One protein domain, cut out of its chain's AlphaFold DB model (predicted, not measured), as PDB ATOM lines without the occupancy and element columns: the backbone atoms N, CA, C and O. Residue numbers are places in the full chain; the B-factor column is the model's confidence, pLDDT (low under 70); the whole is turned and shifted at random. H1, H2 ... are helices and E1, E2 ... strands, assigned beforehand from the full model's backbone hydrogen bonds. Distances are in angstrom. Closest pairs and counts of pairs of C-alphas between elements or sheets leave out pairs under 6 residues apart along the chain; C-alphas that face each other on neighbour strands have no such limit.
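What this domain is: This is residues 3 to 122 of the 158 residues of the protein "Reactivating factor for ethanolamine ammonia lyase" of Clostridioides difficile (UniProt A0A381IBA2). A long, twisted sheet of five strands has two helices, H1 and H3, packed over one face and no named helix over the other. The E2-E3 hairpin makes one end of the long axis with its link, residues 29 to 37, while the small strand E4 lies at the other end, beyond the sheet. The printed part has 120 residues with three named helices and six named strands, in the order E1 E2 E3 E4 H1 E5 H2 H3 E6, and its class is mixed, helices and strands. The mixed sheet runs E3 E2 E1 E5 E6, with E1, E2 and E3 antiparallel and E1, E5 and E6 parallel. The whole is elongated, 56 by 30 by 20 A, and only just compact, close to loose, with a radius of gyration of the C-alphas of 15.9 A.

Where its parts are: E1 is residues 3 to 12, 28.7 A long, from C-alpha 3 at (-23.473, -29.287, -5.932). E2, residues 16 to 28, spans 36.0 A, and E3, residues 38 to 48, spans 26.0 A and bends by 60 degrees at residue 41. E5 is residues 87 to 92, 17.1 A, and E6 residues 118 to 120, ending at C-alpha 120 (-40.994, -41.197, -25.098). E4 is residues 56 to 58. H1, residues 64 to 78, is 20.9 A long, H2 is residues 94 to 98, and H3, residues 102 to 110, is 12.3 A long.

How they stand to each other: E1, E2 and E3 form a meander, each strand the antiparallel neighbour of the one before; N 7 and O 22 are 2.8 A apart, N 23 and O 44 2.8 A. E1 and E5 are parallel at 14 degrees, with N 10 and O 89 at 2.8 A. E5, H2, H3 and E6 make a strand-helix-strand unit, two parallel neighbour strands with helices between, its crossover right-handed; N 119 and O 90 are 3.0 A apart. H1 is over E2 and E1 at a height over the sheet of 9.8 A, slantwise to the strands; its closest C-alphas with E2 are Val 71 and Leu 19, 7.4 A. H3 is on the same face, over E5 and only just over E6, with 3 C-alphas there, at a height of 8.6 A. H1 touches H3 with residues 64 to 68 alone, Gly 64 and Val 105 having the closest C-alphas, 5.1 A. H2 only grazes the sheet. Every O i to N i+4 pair is within hydrogen-bond range in H1 and H3; H2 has 0 of 1, but 2 of 2 O i to N i+3 pairs.

The domain as a whole: The C-alphas of Phe 33 and Ser 58 are the two farthest apart, 56.3 A. The printed part has no cut, and no link is long. Mean pLDDT of the printed part is 86.7; residues 30 to 34, 36 and 115 to 119 are under 70.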
ATOM      1  N   GLU A   3     -22.151 -28.988  -6.473       88.25
ATOM      2  CA  GLU A   3     -23.473 -29.287  -5.932       88.25
ATOM      3  C   GLU A   3     -23.790 -30.762  -6.174       88.25
ATOM      4  O   GLU A   3     -23.411 -31.328  -7.203       88.25
ATOM      5  N   GLU A   4     -24.448 -31.387  -5.205       90.81
ATOM      6  CA  GLU A   4     -24.895 -32.772  -5.297       90.81
ATOM      7  C   GLU A   4     -26.399 -32.788  -5.553       90.81
ATOM      8  O   GLU A   4     -27.172 -32.257  -4.760       90.81
ATOM      9  N   LEU A   5     -26.809 -33.424  -6.647       91.31
ATOM     10  CA  LEU A   5     -28.209 -33.592  -7.011       91.31
ATOM     11  C   LEU A   5     -28.581 -35.067  -6.925       91.31
ATOM     12  O   LEU A   5     -27.958 -35.919  -7.566       91.31
ATOM     13  N   LEU A   6     -29.623 -35.375  -6.161       92.56
ATOM     14  CA  LEU A   6     -30.190 -36.717  -6.149       92.56
ATOM     15  C   LEU A   6     -31.081 -36.911  -7.376       92.56
ATOM     16  O   LEU A   6     -31.969 -36.094  -7.635       92.56
ATOM     17  N   SER A   7     -30.848 -37.999  -8.110       92.50
ATOM     18  CA  SER A   7     -31.540 -38.287  -9.356       92.50
ATOM     19  C   SER A   7     -32.119 -39.690  -9.448       92.50
ATOM     20  O   SER A   7     -31.564 -40.635  -8.889       92.50
ATOM     21  N   VAL A   8     -33.217 -39.820 -10.197       93.81
ATOM     22  CA  VAL A   8     -33.860 -41.091 -10.544       93.81
ATOM     23  C   VAL A   8     -33.973 -41.264 -12.061       93.81
ATOM     24  O   VAL A   8     -34.365 -40.351 -12.782       93.81
ATOM     25  N   GLY A   9     -33.661 -42.454 -12.557       92.56
ATOM     26  CA  GLY A   9     -33.981 -42.891 -13.914       92.56
ATOM     27  C   GLY A   9     -34.979 -44.037 -13.858       92.56
ATOM     28  O   GLY A   9     -34.685 -45.057 -13.236       92.56
ATOM     29  N   ILE A  10     -36.133 -43.870 -14.495       92.81
ATOM     30  CA  ILE A  10     -37.167 -44.894 -14.657       92.81
ATOM     31  C   ILE A  10     -37.200 -45.264 -16.135       92.81
ATOM     32  O   ILE A  10     -37.540 -44.437 -16.978       92.81
ATOM     33  N   ASP A  11     -36.829 -46.497 -16.438       91.69
ATOM     34  CA  ASP A  11     -36.783 -47.030 -17.795       91.69
ATOM     35  C   ASP A  11     -37.869 -48.092 -17.950       91.69
ATOM     36  O   ASP A  11     -37.926 -49.053 -17.174       91.69
ATOM     37  N   ILE A  12     -38.756 -47.883 -18.918       91.62
ATOM     38  CA  ILE A  12     -39.898 -48.739 -19.229       91.62
ATOM     39  C   ILE A  12     -39.741 -49.187 -20.681       91.62
ATOM     40  O   ILE A  12     -40.192 -48.523 -21.616       91.62
ATOM     41  N   GLY A  13     -39.100 -50.333 -20.864       88.81
ATOM     42  CA  GLY A  13     -38.966 -50.956 -22.171       88.81
ATOM     43  C   GLY A  13     -40.100 -51.914 -22.499       88.81
ATOM     44  O   GLY A  13     -40.962 -52.215 -21.668       88.81
ATOM     45  N   THR A  14     -40.044 -52.462 -23.714       86.81
ATOM     46  CA  THR A  14     -40.962 -53.499 -24.209       86.81
ATOM     47  C   THR A  14     -41.138 -54.660 -23.244       86.81
ATOM     48  O   THR A  14     -42.261 -55.062 -22.950       86.81
ATOM     49  N   SER A  15     -40.032 -55.205 -22.745       87.19
ATOM     50  CA  SER A  15     -40.069 -56.408 -21.915       87.19
ATOM     51  C   SER A  15     -39.830 -56.114 -20.447       87.19
ATOM     52  O   SER A  15     -40.334 -56.847 -19.599       87.19
ATOM     53  N   THR A  16     -39.050 -55.079 -20.136       92.19
ATOM     54  CA  THR A  16     -38.552 -54.854 -18.783       92.19
ATOM     55  C   THR A  16     -38.698 -53.420 -18.315       92.19
ATOM     56  O   THR A  16     -38.467 -52.485 -19.074       92.19
ATOM     57  N   THR A  17     -39.001 -53.265 -17.030       93.25
ATOM     58  CA  THR A  17     -39.027 -51.992 -16.312       93.25
ATOM     59  C   THR A  17     -37.983 -52.005 -15.196       93.25
ATOM     60  O   THR A  17     -37.866 -52.990 -14.454       93.25
ATOM     61  N   GLN A  18     -37.222 -50.920 -15.062       94.75
ATOM     62  CA  GLN A  18     -36.164 -50.780 -14.059       94.75
ATOM     63  C   GLN A  18     -36.008 -49.337 -13.568       94.75
ATOM     64  O   GLN A  18     -36.361 -48.381 -14.257       94.75
ATOM     65  N   LEU A  19     -35.459 -49.196 -12.363       94.94
ATOM     66  CA  LEU A  19     -35.188 -47.923 -11.714       94.94
ATOM     67  C   LEU A  19     -33.737 -47.849 -11.248       94.94
ATOM     68  O   LEU A  19     -33.189 -48.811 -10.700       94.94
ATOM     69  N   ILE A  20     -33.132 -46.681 -11.419       95.25
ATOM     70  CA  ILE A  20     -31.788 -46.376 -10.934       95.25
ATOM     71  C   ILE A  20     -31.841 -45.054 -10.187       95.25
ATOM     72  O   ILE A  20     -32.259 -44.050 -10.752       95.25
ATOM     73  N   PHE A  21     -31.360 -45.044  -8.948       95.62
ATOM     74  CA  PHE A  21     -31.074 -43.806  -8.238       95.62
ATOM     75  C   PHE A  21     -29.582 -43.517  -8.302       95.62
ATOM     76  O   PHE A  21     -28.746 -44.408  -8.102       95.62
ATOM     77  N   SER A  22     -29.240 -42.263  -8.557       94.50
ATOM     78  CA  SER A  22     -27.856 -41.810  -8.606       94.50
ATOM     79  C   SER A  22     -27.685 -40.431  -7.999       94.50
ATOM     80  O   SER A  22     -28.566 -39.588  -8.128       94.50
ATOM     81  N   LYS A  23     -26.524 -40.187  -7.398       94.19
ATOM     82  CA  LYS A  23     -26.060 -38.839  -7.082       94.19
ATOM     83  C   LYS A  23     -25.295 -38.296  -8.276       94.19
ATOM     84  O   LYS A  23     -24.360 -38.935  -8.759       94.19
ATOM     85  N   LEU A  24     -25.714 -37.139  -8.760       91.50
ATOM     86  CA  LEU A  24     -25.034 -36.396  -9.809       91.50
ATOM     87  C   LEU A  24     -24.256 -35.271  -9.150       91.50
ATOM     88  O   LEU A  24     -24.823 -34.471  -8.408       91.50
ATOM     89  N   ILE A  25     -22.963 -35.204  -9.435       90.81
ATOM     90  CA  ILE A  25     -22.139 -34.086  -9.006       90.81
ATOM     91  C   ILE A  25     -22.072 -33.099 -10.153       90.81
ATOM     92  O   ILE A  25     -21.616 -33.425 -11.253       90.81
ATOM     93  N   VAL A  26     -22.506 -31.882  -9.873       88.38
ATOM     94  CA  VAL A  26     -22.576 -30.809 -10.847       88.38
ATOM     95  C   VAL A  26     -21.615 -29.699 -10.449       88.38
ATOM     96  O   VAL A  26     -21.591 -29.254  -9.302       88.38
ATOM     97  N   GLU A  27     -20.809 -29.242 -11.403       86.56
ATOM     98  CA  GLU A  27     -19.878 -28.133 -11.205       86.56
ATOM     99  C   GLU A  27     -20.063 -27.068 -12.288       86.56
ATOM    100  O   GLU A  27     -20.280 -27.370 -13.464       86.56
ATOM    101  N   ASN A  28     -19.954 -25.796 -11.891       80.06
ATOM    102  CA  ASN A  28     -19.761 -24.710 -12.848       80.06
ATOM    103  C   ASN A  28     -18.294 -24.713 -13.289       80.06
ATOM    104  O   ASN A  28     -17.411 -24.390 -12.492       80.06
ATOM    105  N   THR A  29     -18.052 -25.093 -14.541       72.06
ATOM    106  CA  THR A  29     -16.705 -25.246 -15.108       72.06
ATOM    107  C   THR A  29     -16.109 -23.929 -15.611       72.06
ATOM    108  O   THR A  29     -14.988 -23.919 -16.112       72.06
ATOM    109  N   GLU A  30     -16.850 -22.825 -15.515       69.75
ATOM    110  CA  GLU A  30     -16.467 -21.507 -16.024       69.75
ATOM    111  C   GLU A  30     -16.096 -20.531 -14.897       69.75
ATOM    112  O   GLU A  30     -16.565 -20.628 -13.761       69.75
ATOM    113  N   SER A  31     -15.227 -19.571 -15.220       59.38
ATOM    114  CA  SER A  31     -14.793 -18.523 -14.286       59.38
ATOM    115  C   SER A  31     -15.908 -17.503 -13.998       59.38
ATOM    116  O   SER A  31     -16.817 -17.329 -14.803       59.38
ATOM    117  N   ASN A  32     -15.815 -16.762 -12.886       58.53
ATOM    118  CA  ASN A  32     -16.841 -15.808 -12.409       58.53
ATOM    119  C   ASN A  32     -17.233 -14.669 -13.386       58.53
ATOM    120  O   ASN A  32     -18.094 -13.860 -13.045       58.53
ATOM    121  N   PHE A  33     -16.603 -14.567 -14.562       61.06
ATOM    122  CA  PHE A  33     -16.845 -13.526 -15.568       61.06
ATOM    123  C   PHE A  33     -17.409 -14.053 -16.901       61.06
ATOM    124  O   PHE A  33     -17.683 -13.248 -17.792       61.06
ATOM    125  N   SER A  34     -17.596 -15.367 -17.059       68.69
ATOM    126  CA  SER A  34     -18.214 -15.982 -18.242       68.69
ATOM    127  C   SER A  34     -19.624 -16.505 -17.945       68.69
ATOM    128  O   SER A  34     -20.044 -16.628 -16.792       68.69
ATOM    129  N   VAL A  35     -20.394 -16.771 -19.008       72.38
ATOM    130  CA  VAL A  35     -21.715 -17.405 -18.894       72.38
ATOM    131  C   VAL A  35     -21.542 -18.749 -18.168       72.38
ATOM    132  O   VAL A  35     -20.719 -19.550 -18.614       72.38
ATOM    133  N   PRO A  36     -22.285 -19.014 -17.075       64.88
ATOM    134  CA  PRO A  36     -22.136 -20.238 -16.297       64.88
ATOM    135  C   PRO A  36     -22.302 -21.477 -17.175       64.88
ATOM    136  O   PRO A  36     -23.314 -21.617 -17.866       64.88
ATOM    137  N   ARG A  37     -21.334 -22.397 -17.120       73.69
ATOM    138  CA  ARG A  37     -21.435 -23.694 -17.792       73.69
ATOM    139  C   ARG A  37     -21.508 -24.789 -16.749       73.69
ATOM    140  O   ARG A  37     -20.507 -25.238 -16.199       73.69
ATOM    141  N   ILE A  38     -22.738 -25.185 -16.472       78.38
ATOM    142  CA  ILE A  38     -23.061 -26.240 -15.526       78.38
ATOM    143  C   ILE A  38     -22.848 -27.585 -16.228       78.38
ATOM    144  O   ILE A  38     -23.454 -27.843 -17.269       78.38
ATOM    145  N   SER A  39     -21.967 -28.420 -15.680       81.81
ATOM    146  CA  SER A  39     -21.636 -29.737 -16.233       81.81
ATOM    147  C   SER A  39     -21.732 -30.807 -15.149       81.81
ATOM    148  O   SER A  39     -21.319 -30.573 -14.015       81.81
ATOM    149  N   ILE A  40     -22.245 -31.990 -15.497       85.56
ATOM    150  CA  ILE A  40     -22.160 -33.169 -14.625       85.56
ATOM    151  C   ILE A  40     -20.719 -33.677 -14.702       85.56
ATOM    152  O   ILE A  40     -20.272 -34.090 -15.773       85.56
ATOM    153  N   VAL A  41     -19.992 -33.605 -13.590       88.75
ATOM    154  CA  VAL A  41     -18.579 -34.010 -13.505       88.75
ATOM    155  C   VAL A  41     -18.401 -35.404 -12.921       88.75
ATOM    156  O   VAL A  41     -17.367 -36.024 -13.148       88.75
ATOM    157  N   ASP A  42     -19.396 -35.901 -12.186       89.00
ATOM    158  CA  ASP A  42     -19.368 -37.236 -11.600       89.00
ATOM    159  C   ASP A  42     -20.786 -37.790 -11.414       89.00
ATOM    160  O   ASP A  42     -21.767 -37.040 -11.334       89.00
ATOM    161  N   LYS A  43     -20.886 -39.117 -11.353       91.38
ATOM    162  CA  LYS A  43     -22.132 -39.852 -11.147       91.38
ATOM    163  C   LYS A  43     -21.874 -41.095 -10.302       91.38
ATOM    164  O   LYS A  43     -21.194 -42.020 -10.739       91.38
ATOM    165  N   GLU A  44     -22.549 -41.179  -9.164       94.19
ATOM    166  CA  GLU A  44     -22.532 -42.348  -8.281       94.19
ATOM    167  C   GLU A  44     -23.900 -43.040  -8.297       94.19
ATOM    168  O   GLU A  44     -24.921 -42.410  -8.025       94.19
ATOM    169  N   ILE A  45     -23.952 -44.341  -8.607       94.69
ATOM    170  CA  ILE A  45     -25.189 -45.130  -8.498       94.69
ATOM    171  C   ILE A  45     -25.353 -45.577  -7.047       94.69
ATOM    172  O   ILE A  45     -24.560 -46.376  -6.558       94.69
ATOM    173  N   ILE A  46     -26.409 -45.107  -6.386       95.56
ATOM    174  CA  ILE A  46     -26.678 -45.424  -4.975       95.56
ATOM    175  C   ILE A  46     -27.650 -46.594  -4.809       95.56
ATOM    176  O   ILE A  46     -27.620 -47.292  -3.800       95.56
ATOM    177  N   TYR A  47     -28.516 -46.822  -5.798       96.44
ATOM    178  CA  TYR A  47     -29.473 -47.920  -5.783       96.44
ATOM    179  C   TYR A  47     -29.844 -48.317  -7.206       96.44
ATOM    180  O   TYR A  47     -30.067 -47.470  -8.072       96.44
ATOM    181  N   LYS A  48     -29.966 -49.624  -7.427       96.69
ATOM    182  CA  LYS A  48     -30.489 -50.202  -8.660       96.69
ATOM    183  C   LYS A  48     -31.582 -51.194  -8.298       96.69
ATOM    184  O   LYS A  48     -31.349 -52.098  -7.495       96.69
ATOM    185  N   SER A  49     -32.763 -51.022  -8.882       96.25
ATOM    186  CA  SER A  49     -33.869 -51.945  -8.659       96.25
ATOM    187  C   SER A  49     -33.553 -53.326  -9.223       96.25
ATOM    188  O   SER A  49     -32.684 -53.501 -10.084       96.25
ATOM    189  N   LYS A  50     -34.343 -54.321  -8.816       95.12
ATOM    190  CA  LYS A  50     -34.449 -55.534  -9.630       95.12
ATOM    191  C   LYS A  50     -35.048 -55.196 -11.000       95.12
ATOM    192  O   LYS A  50     -35.734 -54.184 -11.154       95.12
ATOM    193  N   VAL A  51     -34.810 -56.067 -11.972       94.12
ATOM    194  CA  VAL A  51     -35.478 -55.992 -13.271       94.12
ATOM    195  C   VAL A  51     -36.875 -56.588 -13.118       94.12
ATOM    196  O   VAL A  51     -37.029 -57.708 -12.626       94.12
ATOM    197  N   TYR A  52     -37.890 -55.825 -13.503       95.56
ATOM    198  CA  TYR A  52     -39.275 -56.274 -13.551       95.56
ATOM    199  C   TYR A  52     -39.660 -56.538 -14.997       95.56
ATOM    200  O   TYR A  52     -39.195 -55.826 -15.878       95.56
ATOM    201  N   PHE A  53     -40.534 -57.510 -15.251       93.81
ATOM    202  CA  PHE A  53     -41.239 -57.528 -16.532       93.81
ATOM    203  C   PHE A  53     -42.156 -56.314 -16.608       93.81
ATOM    204  O   PHE A  53     -42.775 -55.981 -15.599       93.81
ATOM    205  N   THR A  54     -42.241 -55.672 -17.771       92.81
ATOM    206  CA  THR A  54     -43.150 -54.544 -17.984       92.81
ATOM    207  C   THR A  54     -44.591 -55.057 -17.922       92.81
ATOM    208  O   THR A  54     -44.998 -55.818 -18.800       92.81
ATOM    209  N   PRO A  55     -45.376 -54.713 -16.885       92.38
ATOM    210  CA  PRO A  55     -46.755 -55.151 -16.779       92.38
ATOM    211  C   PRO A  55     -47.621 -54.497 -17.863       92.38
ATOM    212  O   PRO A  55     -47.700 -53.275 -17.986       92.38
ATOM    213  N   LEU A  56     -48.311 -55.336 -18.630       91.25
ATOM    214  CA  LEU A  56     -49.227 -54.938 -19.693       91.25
ATOM    215  C   LEU A  56     -50.639 -55.433 -19.356       91.25
ATOM    216  O   LEU A  56     -50.802 -56.530 -18.824       91.25
ATOM    217  N   ILE A  57     -51.654 -54.624 -19.657       90.88
ATOM    218  CA  ILE A  57     -53.065 -55.047 -19.603       90.88
ATOM    219  C   ILE A  57     -53.394 -55.841 -20.870       90.88
ATOM    220  O   ILE A  57     -54.091 -56.854 -20.823       90.88
ATOM    221  N   SER A  58     -52.852 -55.397 -22.004       88.94
ATOM    222  CA  SER A  58     -53.002 -56.035 -23.308       88.94
ATOM    223  C   SER A  58     -51.790 -55.736 -24.197       88.94
ATOM    224  O   SER A  58     -50.899 -54.963 -23.834       88.94
ATOM    225  N   ASN A  59     -51.768 -56.289 -25.411       82.69
ATOM    226  CA  ASN A  59     -50.723 -55.977 -26.392       82.69
ATOM    227  C   ASN A  59     -50.655 -54.483 -26.760       82.69
ATOM    228  O   ASN A  59     -49.603 -54.036 -27.208       82.69
ATOM    229  N   ASN A  60     -51.703 -53.697 -26.503       85.12
ATOM    230  CA  ASN A  60     -51.747 -52.269 -26.832       85.12
ATOM    231  C   ASN A  60     -51.730 -51.349 -25.605       85.12
ATOM    232  O   ASN A  60     -51.660 -50.134 -25.771       85.12
ATOM    233  N   GLU A  61     -51.766 -51.901 -24.389       90.81
ATOM    234  CA  GLU A  61     -52.004 -51.113 -23.177       90.81
ATOM    235  C   GLU A  61     -51.073 -51.516 -22.029       90.81
ATOM    236  O   GLU A  61     -50.970 -52.689 -21.652       90.81
ATOM    237  N   ILE A  62     -50.404 -50.521 -21.451       91.31
ATOM    238  CA  ILE A  62     -49.514 -50.663 -20.297       91.31
ATOM    239  C   ILE A  62     -50.345 -50.675 -19.017       91.31
ATOM    240  O   ILE A  62     -51.256 -49.865 -18.849       91.31
ATOM    241  N   ASN A  63     -50.002 -51.528 -18.054       93.25
ATOM    242  CA  ASN A  63     -50.616 -51.464 -16.733       93.25
ATOM    243  C   ASN A  63     -49.953 -50.369 -15.880       93.25
ATOM    244  O   ASN A  63     -49.083 -50.641 -15.051       93.25
ATOM    245  N   GLY A  64     -50.374 -49.119 -16.082       91.44
ATOM    246  CA  GLY A  64     -49.819 -47.958 -15.378       91.44
ATOM    247  C   GLY A  64     -49.894 -48.061 -13.852       91.44
ATOM    248  O   GLY A  64     -48.966 -47.637 -13.165       91.44
ATOM    249  N   GLN A  65     -50.948 -48.683 -13.313       92.44
ATOM    250  CA  GLN A  65     -51.089 -48.872 -11.868       92.44
ATOM    251  C   GLN A  65     -50.037 -49.843 -11.323       92.44
ATOM    252  O   GLN A  65     -49.371 -49.527 -10.341       92.44
ATOM    253  N   GLN A  66     -49.814 -50.982 -11.987       94.62
ATOM    254  CA  GLN A  66     -48.766 -51.916 -11.568       94.62
ATOM    255  C   GLN A  66     -47.363 -51.318 -11.716       94.62
ATOM    256  O   GLN A  66     -46.523 -51.551 -10.848       94.62
ATOM    257  N   ILE A  67     -47.102 -50.517 -12.761       93.88
ATOM    258  CA  ILE A  67     -45.835 -49.774 -12.868       93.88
ATOM    259  C   ILE A  67     -45.680 -48.839 -11.668       93.88
ATOM    260  O   ILE A  67     -44.645 -48.856 -11.008       93.88
ATOM    261  N   LYS A  68     -46.711 -48.056 -11.343       93.25
ATOM    262  CA  LYS A  68     -46.688 -47.146 -10.194       93.25
ATOM    263  C   LYS A  68     -46.397 -47.887  -8.887       93.25
ATOM    264  O   LYS A  68     -45.555 -47.434  -8.115       93.25
ATOM    265  N   ASP A  69     -47.027 -49.037  -8.665       94.81
ATOM    266  CA  ASP A  69     -46.809 -49.858  -7.469       94.81
ATOM    267  C   ASP A  69     -45.370 -50.403  -7.404       94.81
ATOM    268  O   ASP A  69     -44.767 -50.459  -6.326       94.81
ATOM    269  N   ILE A  70     -44.790 -50.784  -8.550       94.94
ATOM    270  CA  ILE A  70     -43.375 -51.171  -8.655       94.94
ATOM    271  C   ILE A  70     -42.486 -49.996  -8.246       94.94
ATOM    272  O   ILE A  70     -41.642 -50.156  -7.362       94.94
ATOM    273  N   VAL A  71     -42.700 -48.823  -8.843       93.81
ATOM    274  CA  VAL A  71     -41.919 -47.614  -8.561       93.81
ATOM    275  C   VAL A  71     -42.010 -47.257  -7.074       93.81
ATOM    276  O   VAL A  71     -40.981 -47.144  -6.415       93.81
ATOM    277  N   GLU A  72     -43.211 -47.164  -6.498       94.31
ATOM    278  CA  GLU A  72     -43.401 -46.838  -5.074       94.31
ATOM    279  C   GLU A  72     -42.711 -47.826  -4.133       94.31
ATOM    280  O   GLU A  72     -42.145 -47.426  -3.113       94.31
ATOM    281  N   ASN A  73     -42.730 -49.114  -4.467       95.62
ATOM    282  CA  ASN A  73     -42.043 -50.122  -3.675       95.62
ATOM    283  C   ASN A  73     -40.519 -50.002  -3.775       95.62
ATOM    284  O   ASN A  73     -39.837 -50.213  -2.772       95.62
ATOM    285  N   GLU A  74     -39.970 -49.656  -4.939       96.12
ATOM    286  CA  GLU A  74     -38.528 -49.434  -5.091       96.12
ATOM    287  C   GLU A  74     -38.061 -48.164  -4.372       96.12
ATOM    288  O   GLU A  74     -37.027 -48.211  -3.712       96.12
ATOM    289  N   TYR A  75     -38.852 -47.087  -4.380       94.62
ATOM    290  CA  TYR A  75     -38.605 -45.898  -3.549       94.62
ATOM    291  C   TYR A  75     -38.517 -46.252  -2.056       94.62
ATOM    292  O   TYR A  75     -37.559 -45.886  -1.372       94.62
ATOM    293  N   LYS A  76     -39.474 -47.048  -1.555       95.38
ATOM    294  CA  LYS A  76     -39.478 -47.520  -0.159       95.38
ATOM    295  C   LYS A  76     -38.265 -48.392   0.168       95.38
ATOM    296  O   LYS A  76     -37.691 -48.246   1.240       95.38
ATOM    297  N   LYS A  77     -37.860 -49.288  -0.738       95.38
ATOM    298  CA  LYS A  77     -36.675 -50.146  -0.545       95.38
ATOM    299  C   LYS A  77     -35.367 -49.366  -0.583       95.38
ATOM    300  O   LYS A  77     -34.458 -49.692   0.172       95.38
ATOM    301  N   ALA A  78     -35.283 -48.360  -1.449       93.94
ATOM    302  CA  ALA A  78     -34.144 -47.457  -1.518       93.94
ATOM    303  C   ALA A  78     -34.090 -46.496  -0.317       93.94
ATOM    304  O   ALA A  78     -33.055 -45.877  -0.092       93.94
ATOM    305  N   ASN A  79     -35.176 -46.399   0.463       94.75
ATOM    306  CA  ASN A  79     -35.341 -45.458   1.569       94.75
ATOM    307  C   ASN A  79     -35.116 -44.000   1.120       94.75
ATOM    308  O   ASN A  79     -34.420 -43.234   1.785       94.75
ATOM    309  N   ILE A  80     -35.687 -43.652  -0.035       92.38
ATOM    310  CA  ILE A  80     -35.617 -42.323  -0.652       92.38
ATOM    311  C   ILE A  80     -37.037 -41.767  -0.737       92.38
ATOM    312  O   ILE A  80     -37.950 -42.482  -1.168       92.38
ATOM    313  N   SER A  81     -37.235 -40.511  -0.337       90.94
ATOM    314  CA  SER A  81     -38.512 -39.825  -0.524       90.94
ATOM    315  C   SER A  81     -38.585 -39.190  -1.909       90.94
ATOM    316  O   SER A  81     -37.567 -38.798  -2.479       90.94
ATOM    317  N   LYS A  82     -39.791 -39.069  -2.474       87.81
ATOM    318  CA  LYS A  82     -39.970 -38.435  -3.796       87.81
ATOM    319  C   LYS A  82     -39.566 -36.958  -3.758       87.81
ATOM    320  O   LYS A  82     -39.073 -36.439  -4.748       87.81
ATOM    321  N   GLU A  83     -39.740 -36.317  -2.607       88.00
ATOM    322  CA  GLU A  83     -39.409 -34.914  -2.349       88.00
ATOM    323  C   GLU A  83     -37.895 -34.662  -2.274       88.00
ATOM    324  O   GLU A  83     -37.464 -33.527  -2.445       88.00
ATOM    325  N   ASP A  84     -37.087 -35.708  -2.057       89.44
ATOM    326  CA  ASP A  84     -35.622 -35.611  -2.044       89.44
ATOM    327  C   ASP A  84     -35.028 -35.671  -3.464       89.44
ATOM    328  O   ASP A  84     -33.839 -35.397  -3.669       89.44
ATOM    329  N   ILE A  85     -35.827 -36.068  -4.461       90.56
ATOM    330  CA  ILE A  85     -35.400 -36.145  -5.858       90.56
ATOM    331  C   ILE A  85     -35.352 -34.741  -6.443       90.56
ATOM    332  O   ILE A  85     -36.371 -34.078  -6.611       90.56
ATOM    333  N   HIS A  86     -34.151 -34.320  -6.821       89.62
ATOM    334  CA  HIS A  86     -33.927 -33.015  -7.431       89.62
ATOM    335  C   HIS A  86     -34.193 -33.060  -8.939       89.62
ATOM    336  O   HIS A  86     -34.609 -32.075  -9.541       89.62
ATOM    337  N   THR A  87     -33.912 -34.198  -9.575       87.94
ATOM    338  CA  THR A  87     -34.023 -34.348 -11.028       87.94
ATOM    339  C   THR A  87     -34.231 -35.799 -11.428       87.94
ATOM    340  O   THR A  87     -33.704 -36.713 -10.802       87.94
ATOM    341  N   GLY A  88     -34.942 -36.058 -12.513       87.81
ATOM    342  CA  GLY A  88     -35.183 -37.419 -12.950       87.81
ATOM    343  C   GLY A  88     -35.543 -37.537 -14.413       87.81
ATOM    344  O   GLY A  88     -35.821 -36.559 -15.100       87.81
ATOM    345  N   ALA A  89     -35.505 -38.769 -14.894       88.00
ATOM    346  CA  ALA A  89     -35.924 -39.099 -16.238       88.00
ATOM    347  C   ALA A  89     -36.865 -40.295 -16.203       88.00
ATOM    348  O   ALA A  89     -36.536 -41.324 -15.611       88.00
ATOM    349  N   VAL A  90     -38.014 -40.168 -16.864       89.88
ATOM    350  CA  VAL A  90     -38.864 -41.314 -17.202       89.88
ATOM    351  C   VAL A  90     -38.775 -41.515 -18.700       89.88
ATOM    352  O   VAL A  90     -39.125 -40.610 -19.462       89.88
ATOM    353  N   ILE A  91     -38.286 -42.681 -19.105       88.06
ATOM    354  CA  ILE A  91     -38.102 -43.040 -20.506       88.06
ATOM    355  C   ILE A  91     -38.963 -44.262 -20.804       88.06
ATOM    356  O   ILE A  91     -38.819 -45.298 -20.156       88.06
ATOM    357  N   ILE A  92     -39.855 -44.132 -21.785       88.94
ATOM    358  CA  ILE A  92     -40.521 -45.281 -22.405       88.94
ATOM    359  C   ILE A  92     -39.857 -45.547 -23.755       88.94
ATOM    360  O   ILE A  92     -39.744 -44.624 -24.565       88.94
ATOM    361  N   THR A  93     -39.444 -46.793 -23.981       85.50
ATOM    362  CA  THR A  93     -38.706 -47.250 -25.170       85.50
ATOM    363  C   THR A  93     -39.454 -48.350 -25.941       85.50
ATOM    364  O   THR A  93     -40.410 -48.968 -25.449       85.50
ATOM    365  N   GLY A  94     -39.016 -48.602 -27.172       82.94
ATOM    366  CA  GLY A  94     -39.440 -49.696 -28.041       82.94
ATOM    367  C   GLY A  94     -40.900 -49.608 -28.484       82.94
ATOM    368  O   GLY A  94     -41.484 -48.537 -28.617       82.94
ATOM    369  N   GLU A  95     -41.541 -50.757 -28.686       80.75
ATOM    370  CA  GLU A  95     -42.973 -50.807 -29.017       80.75
ATOM    371  C   GLU A  95     -43.861 -50.316 -27.860       80.75
ATOM    372  O   GLU A  95     -44.996 -49.892 -28.077       80.75
ATOM    373  N   THR A  96     -43.348 -50.273 -26.624       84.12
ATOM    374  CA  THR A  96     -44.104 -49.724 -25.483       84.12
ATOM    375  C   THR A  96     -44.330 -48.224 -25.609       84.12
ATOM    376  O   THR A  96     -45.389 -47.739 -25.214       84.12
ATOM    377  N   ALA A  97     -43.416 -47.505 -26.264       83.44
ATOM    378  CA  ALA A  97     -43.576 -46.091 -26.598       83.44
ATOM    379  C   ALA A  97     -44.769 -45.807 -27.530       83.44
ATOM    380  O   ALA A  97     -45.248 -44.675 -27.585       83.44
ATOM    381  N   ARG A  98     -45.248 -46.818 -28.266       81.81
ATOM    382  CA  ARG A  98     -46.334 -46.702 -29.255       81.81
ATOM    383  C   ARG A  98     -47.696 -47.148 -28.727       81.81
ATOM    384  O   ARG A  98     -48.684 -47.059 -29.452       81.81
ATOM    385  N   LYS A  99     -47.755 -47.636 -27.485       85.69
ATOM    386  CA  LYS A  99     -48.999 -48.079 -26.845       85.69
ATOM    387  C   LYS A  99     -49.927 -46.898 -26.579       85.69
ATOM    388  O   LYS A  99     -49.476 -45.788 -26.299       85.69
ATOM    389  N   GLU A 100     -51.232 -47.153 -26.632       88.56
ATOM    390  CA  GLU A 100     -52.267 -46.108 -26.639       88.56
ATOM    391  C   GLU A 100     -52.225 -45.227 -25.383       88.56
ATOM    392  O   GLU A 100     -52.414 -44.015 -25.465       88.56
ATOM    393  N   ASN A 101     -51.901 -45.824 -24.235       89.12
ATOM    394  CA  ASN A 101     -51.855 -45.147 -22.943       89.12
ATOM    395  C   ASN A 101     -50.432 -44.791 -22.468       89.12
ATOM    396  O   ASN A 101     -50.246 -44.457 -21.297       89.12
ATOM    397  N   ALA A 102     -49.417 -44.844 -23.341       86.88
ATOM    398  CA  ALA A 102     -48.031 -44.543 -22.960       86.88
ATOM    399  C   ALA A 102     -47.882 -43.136 -22.347       86.88
ATOM    400  O   ALA A 102     -47.199 -42.965 -21.336       86.88
ATOM    401  N   ASN A 103     -48.592 -42.147 -22.899       86.00
ATOM    402  CA  ASN A 103     -48.605 -40.778 -22.377       86.00
ATOM    403  C   ASN A 103     -49.245 -40.675 -20.981       86.00
ATOM    404  O   ASN A 103     -48.746 -39.936 -20.135       86.00
ATOM    405  N   ASP A 104     -50.306 -41.438 -20.712       87.62
ATOM    406  CA  ASP A 104     -50.975 -41.433 -19.405       87.62
ATOM    407  C   ASP A 104     -50.083 -42.054 -18.324       87.62
ATOM    408  O   ASP A 104     -50.003 -41.557 -17.193       87.62
ATOM    409  N   VAL A 105     -49.356 -43.120 -18.679       88.44
ATOM    410  CA  VAL A 105     -48.354 -43.735 -17.799       88.44
ATOM    411  C   VAL A 105     -47.216 -42.759 -17.515       88.44
ATOM    412  O   VAL A 105     -46.865 -42.570 -16.350       88.44
ATOM    413  N   LEU A 106     -46.689 -42.080 -18.536       85.75
ATOM    414  CA  LEU A 106     -45.671 -41.036 -18.367       85.75
ATOM    415  C   LEU A 106     -46.141 -39.931 -17.421       85.75
ATOM    416  O   LEU A 106     -45.435 -39.586 -16.474       85.75
ATOM    417  N   HIS A 107     -47.352 -39.417 -17.629       83.75
ATOM    418  CA  HIS A 107     -47.917 -38.381 -16.771       83.75
ATOM    419  C   HIS A 107     -48.067 -38.870 -15.325       83.75
ATOM    420  O   HIS A 107     -47.723 -38.153 -14.386       83.75
ATOM    421  N   THR A 108     -48.511 -40.111 -15.123       85.81
ATOM    422  CA  THR A 108     -48.639 -40.719 -13.788       85.81
ATOM    423  C   THR A 108     -47.292 -40.842 -13.068       85.81
ATOM    424  O   THR A 108     -47.227 -40.706 -11.844       85.81
ATOM    425  N   LEU A 109     -46.215 -41.083 -13.815       87.19
ATOM    426  CA  LEU A 109     -44.870 -41.268 -13.268       87.19
ATOM    427  C   LEU A 109     -44.066 -39.973 -13.151       87.19
ATOM    428  O   LEU A 109     -43.082 -39.947 -12.418       87.19
ATOM    429  N   SER A 110     -44.502 -38.893 -13.800       81.94
ATOM    430  CA  SER A 110     -43.843 -37.583 -13.737       81.94
ATOM    431  C   SER A 110     -43.640 -37.091 -12.298       81.94
ATOM    432  O   SER A 110     -42.552 -36.655 -11.941       81.94
ATOM    433  N   GLY A 111     -44.632 -37.297 -11.422       83.31
ATOM    434  CA  GLY A 111     -44.553 -36.939 -10.001       83.31
ATOM    435  C   GLY A 111     -43.506 -37.716  -9.191       83.31
ATOM    436  O   GLY A 111     -43.299 -37.420  -8.019       83.31
ATOM    437  N   PHE A 112     -42.856 -38.719  -9.783       83.12
ATOM    438  CA  PHE A 112     -41.731 -39.434  -9.186       83.12
ATOM    439  C   PHE A 112     -40.379 -38.954  -9.707       83.12
ATOM    440  O   PHE A 112     -39.371 -39.312  -9.115       83.12
ATOM    441  N   ALA A 113     -40.324 -38.208 -10.810       77.81
ATOM    442  CA  ALA A 113     -39.074 -37.788 -11.441       77.81
ATOM    443  C   ALA A 113     -38.653 -36.351 -11.074       77.81
ATOM    444  O   ALA A 113     -37.615 -35.888 -11.540       77.81
ATOM    445  N   GLY A 114     -39.418 -35.651 -10.231       73.12
ATOM    446  CA  GLY A 114     -39.157 -34.251  -9.885       73.12
ATOM    447  C   GLY A 114     -39.356 -33.308 -11.081       73.12
ATOM    448  O   GLY A 114     -40.169 -33.576 -11.962       73.12
ATOM    449  N   ASP A 115     -38.594 -32.214 -11.127       66.94
ATOM    450  CA  ASP A 115     -38.759 -31.106 -12.090       66.94
ATOM    451  C   ASP A 115     -38.216 -31.385 -13.513       66.94
ATOM    452  O   ASP A 115     -37.917 -30.452 -14.264       66.94
ATOM    453  N   PHE A 116     -38.016 -32.647 -13.912       64.94
ATOM    454  CA  PHE A 116     -37.194 -32.966 -15.088       64.94
ATOM    455  C   PHE A 116     -37.790 -34.010 -16.057       64.94
ATOM    456  O   PHE A 116     -38.892 -34.520 -15.874       64.94
ATOM    457  N   VAL A 117     -37.081 -34.217 -17.175       65.12
ATOM    458  CA  VAL A 117     -37.553 -34.728 -18.478       65.12
ATOM    459  C   VAL A 117     -38.345 -36.040 -18.417       65.12
ATOM    460  O   VAL A 117     -37.836 -37.102 -18.068       65.12
ATOM    461  N   VAL A 118     -39.573 -35.980 -18.922       65.44
ATOM    462  CA  VAL A 118     -40.411 -37.138 -19.241       65.44
ATOM    463  C   VAL A 118     -40.420 -37.278 -20.761       65.44
ATOM    464  O   VAL A 118     -40.859 -36.359 -21.454       65.44
ATOM    465  N   ALA A 119     -39.877 -38.374 -21.293       68.00
ATOM    466  CA  ALA A 119     -39.712 -38.539 -22.734       68.00
ATOM    467  C   ALA A 119     -40.083 -39.946 -23.203       68.00
ATOM    468  O   ALA A 119     -39.631 -40.954 -22.669       68.00
ATOM    469  N   THR A 120     -40.857 -39.997 -24.280       71.12
ATOM    470  CA  THR A 120     -40.994 -41.197 -25.098       71.12
ATOM    471  C   THR A 120     -39.830 -41.224 -26.079       71.12
ATOM    472  O   THR A 120     -39.699 -40.315 -26.903       71.12
ATOM    473  N   ALA A 121     -38.970 -42.233 -25.995       70.75
ATOM    474  CA  ALA A 121     -37.892 -42.406 -26.953       70.75
ATOM    475  C   ALA A 121     -38.396 -43.258 -28.120       70.75
ATOM    476  O   ALA A 121     -38.785 -44.408 -27.955       70.75
ATOM    477  N   GLY A 122     -38.438 -42.658 -29.311       76.12
ATOM    478  CA  GLY A 122     -38.550 -43.418 -30.551       76.12
ATOM    479  C   GLY A 122     -37.192 -44.004 -30.970       76.12
ATOM    480  O   GLY A 122     -36.175 -43.670 -30.354       76.12
TER     481      GLY A 122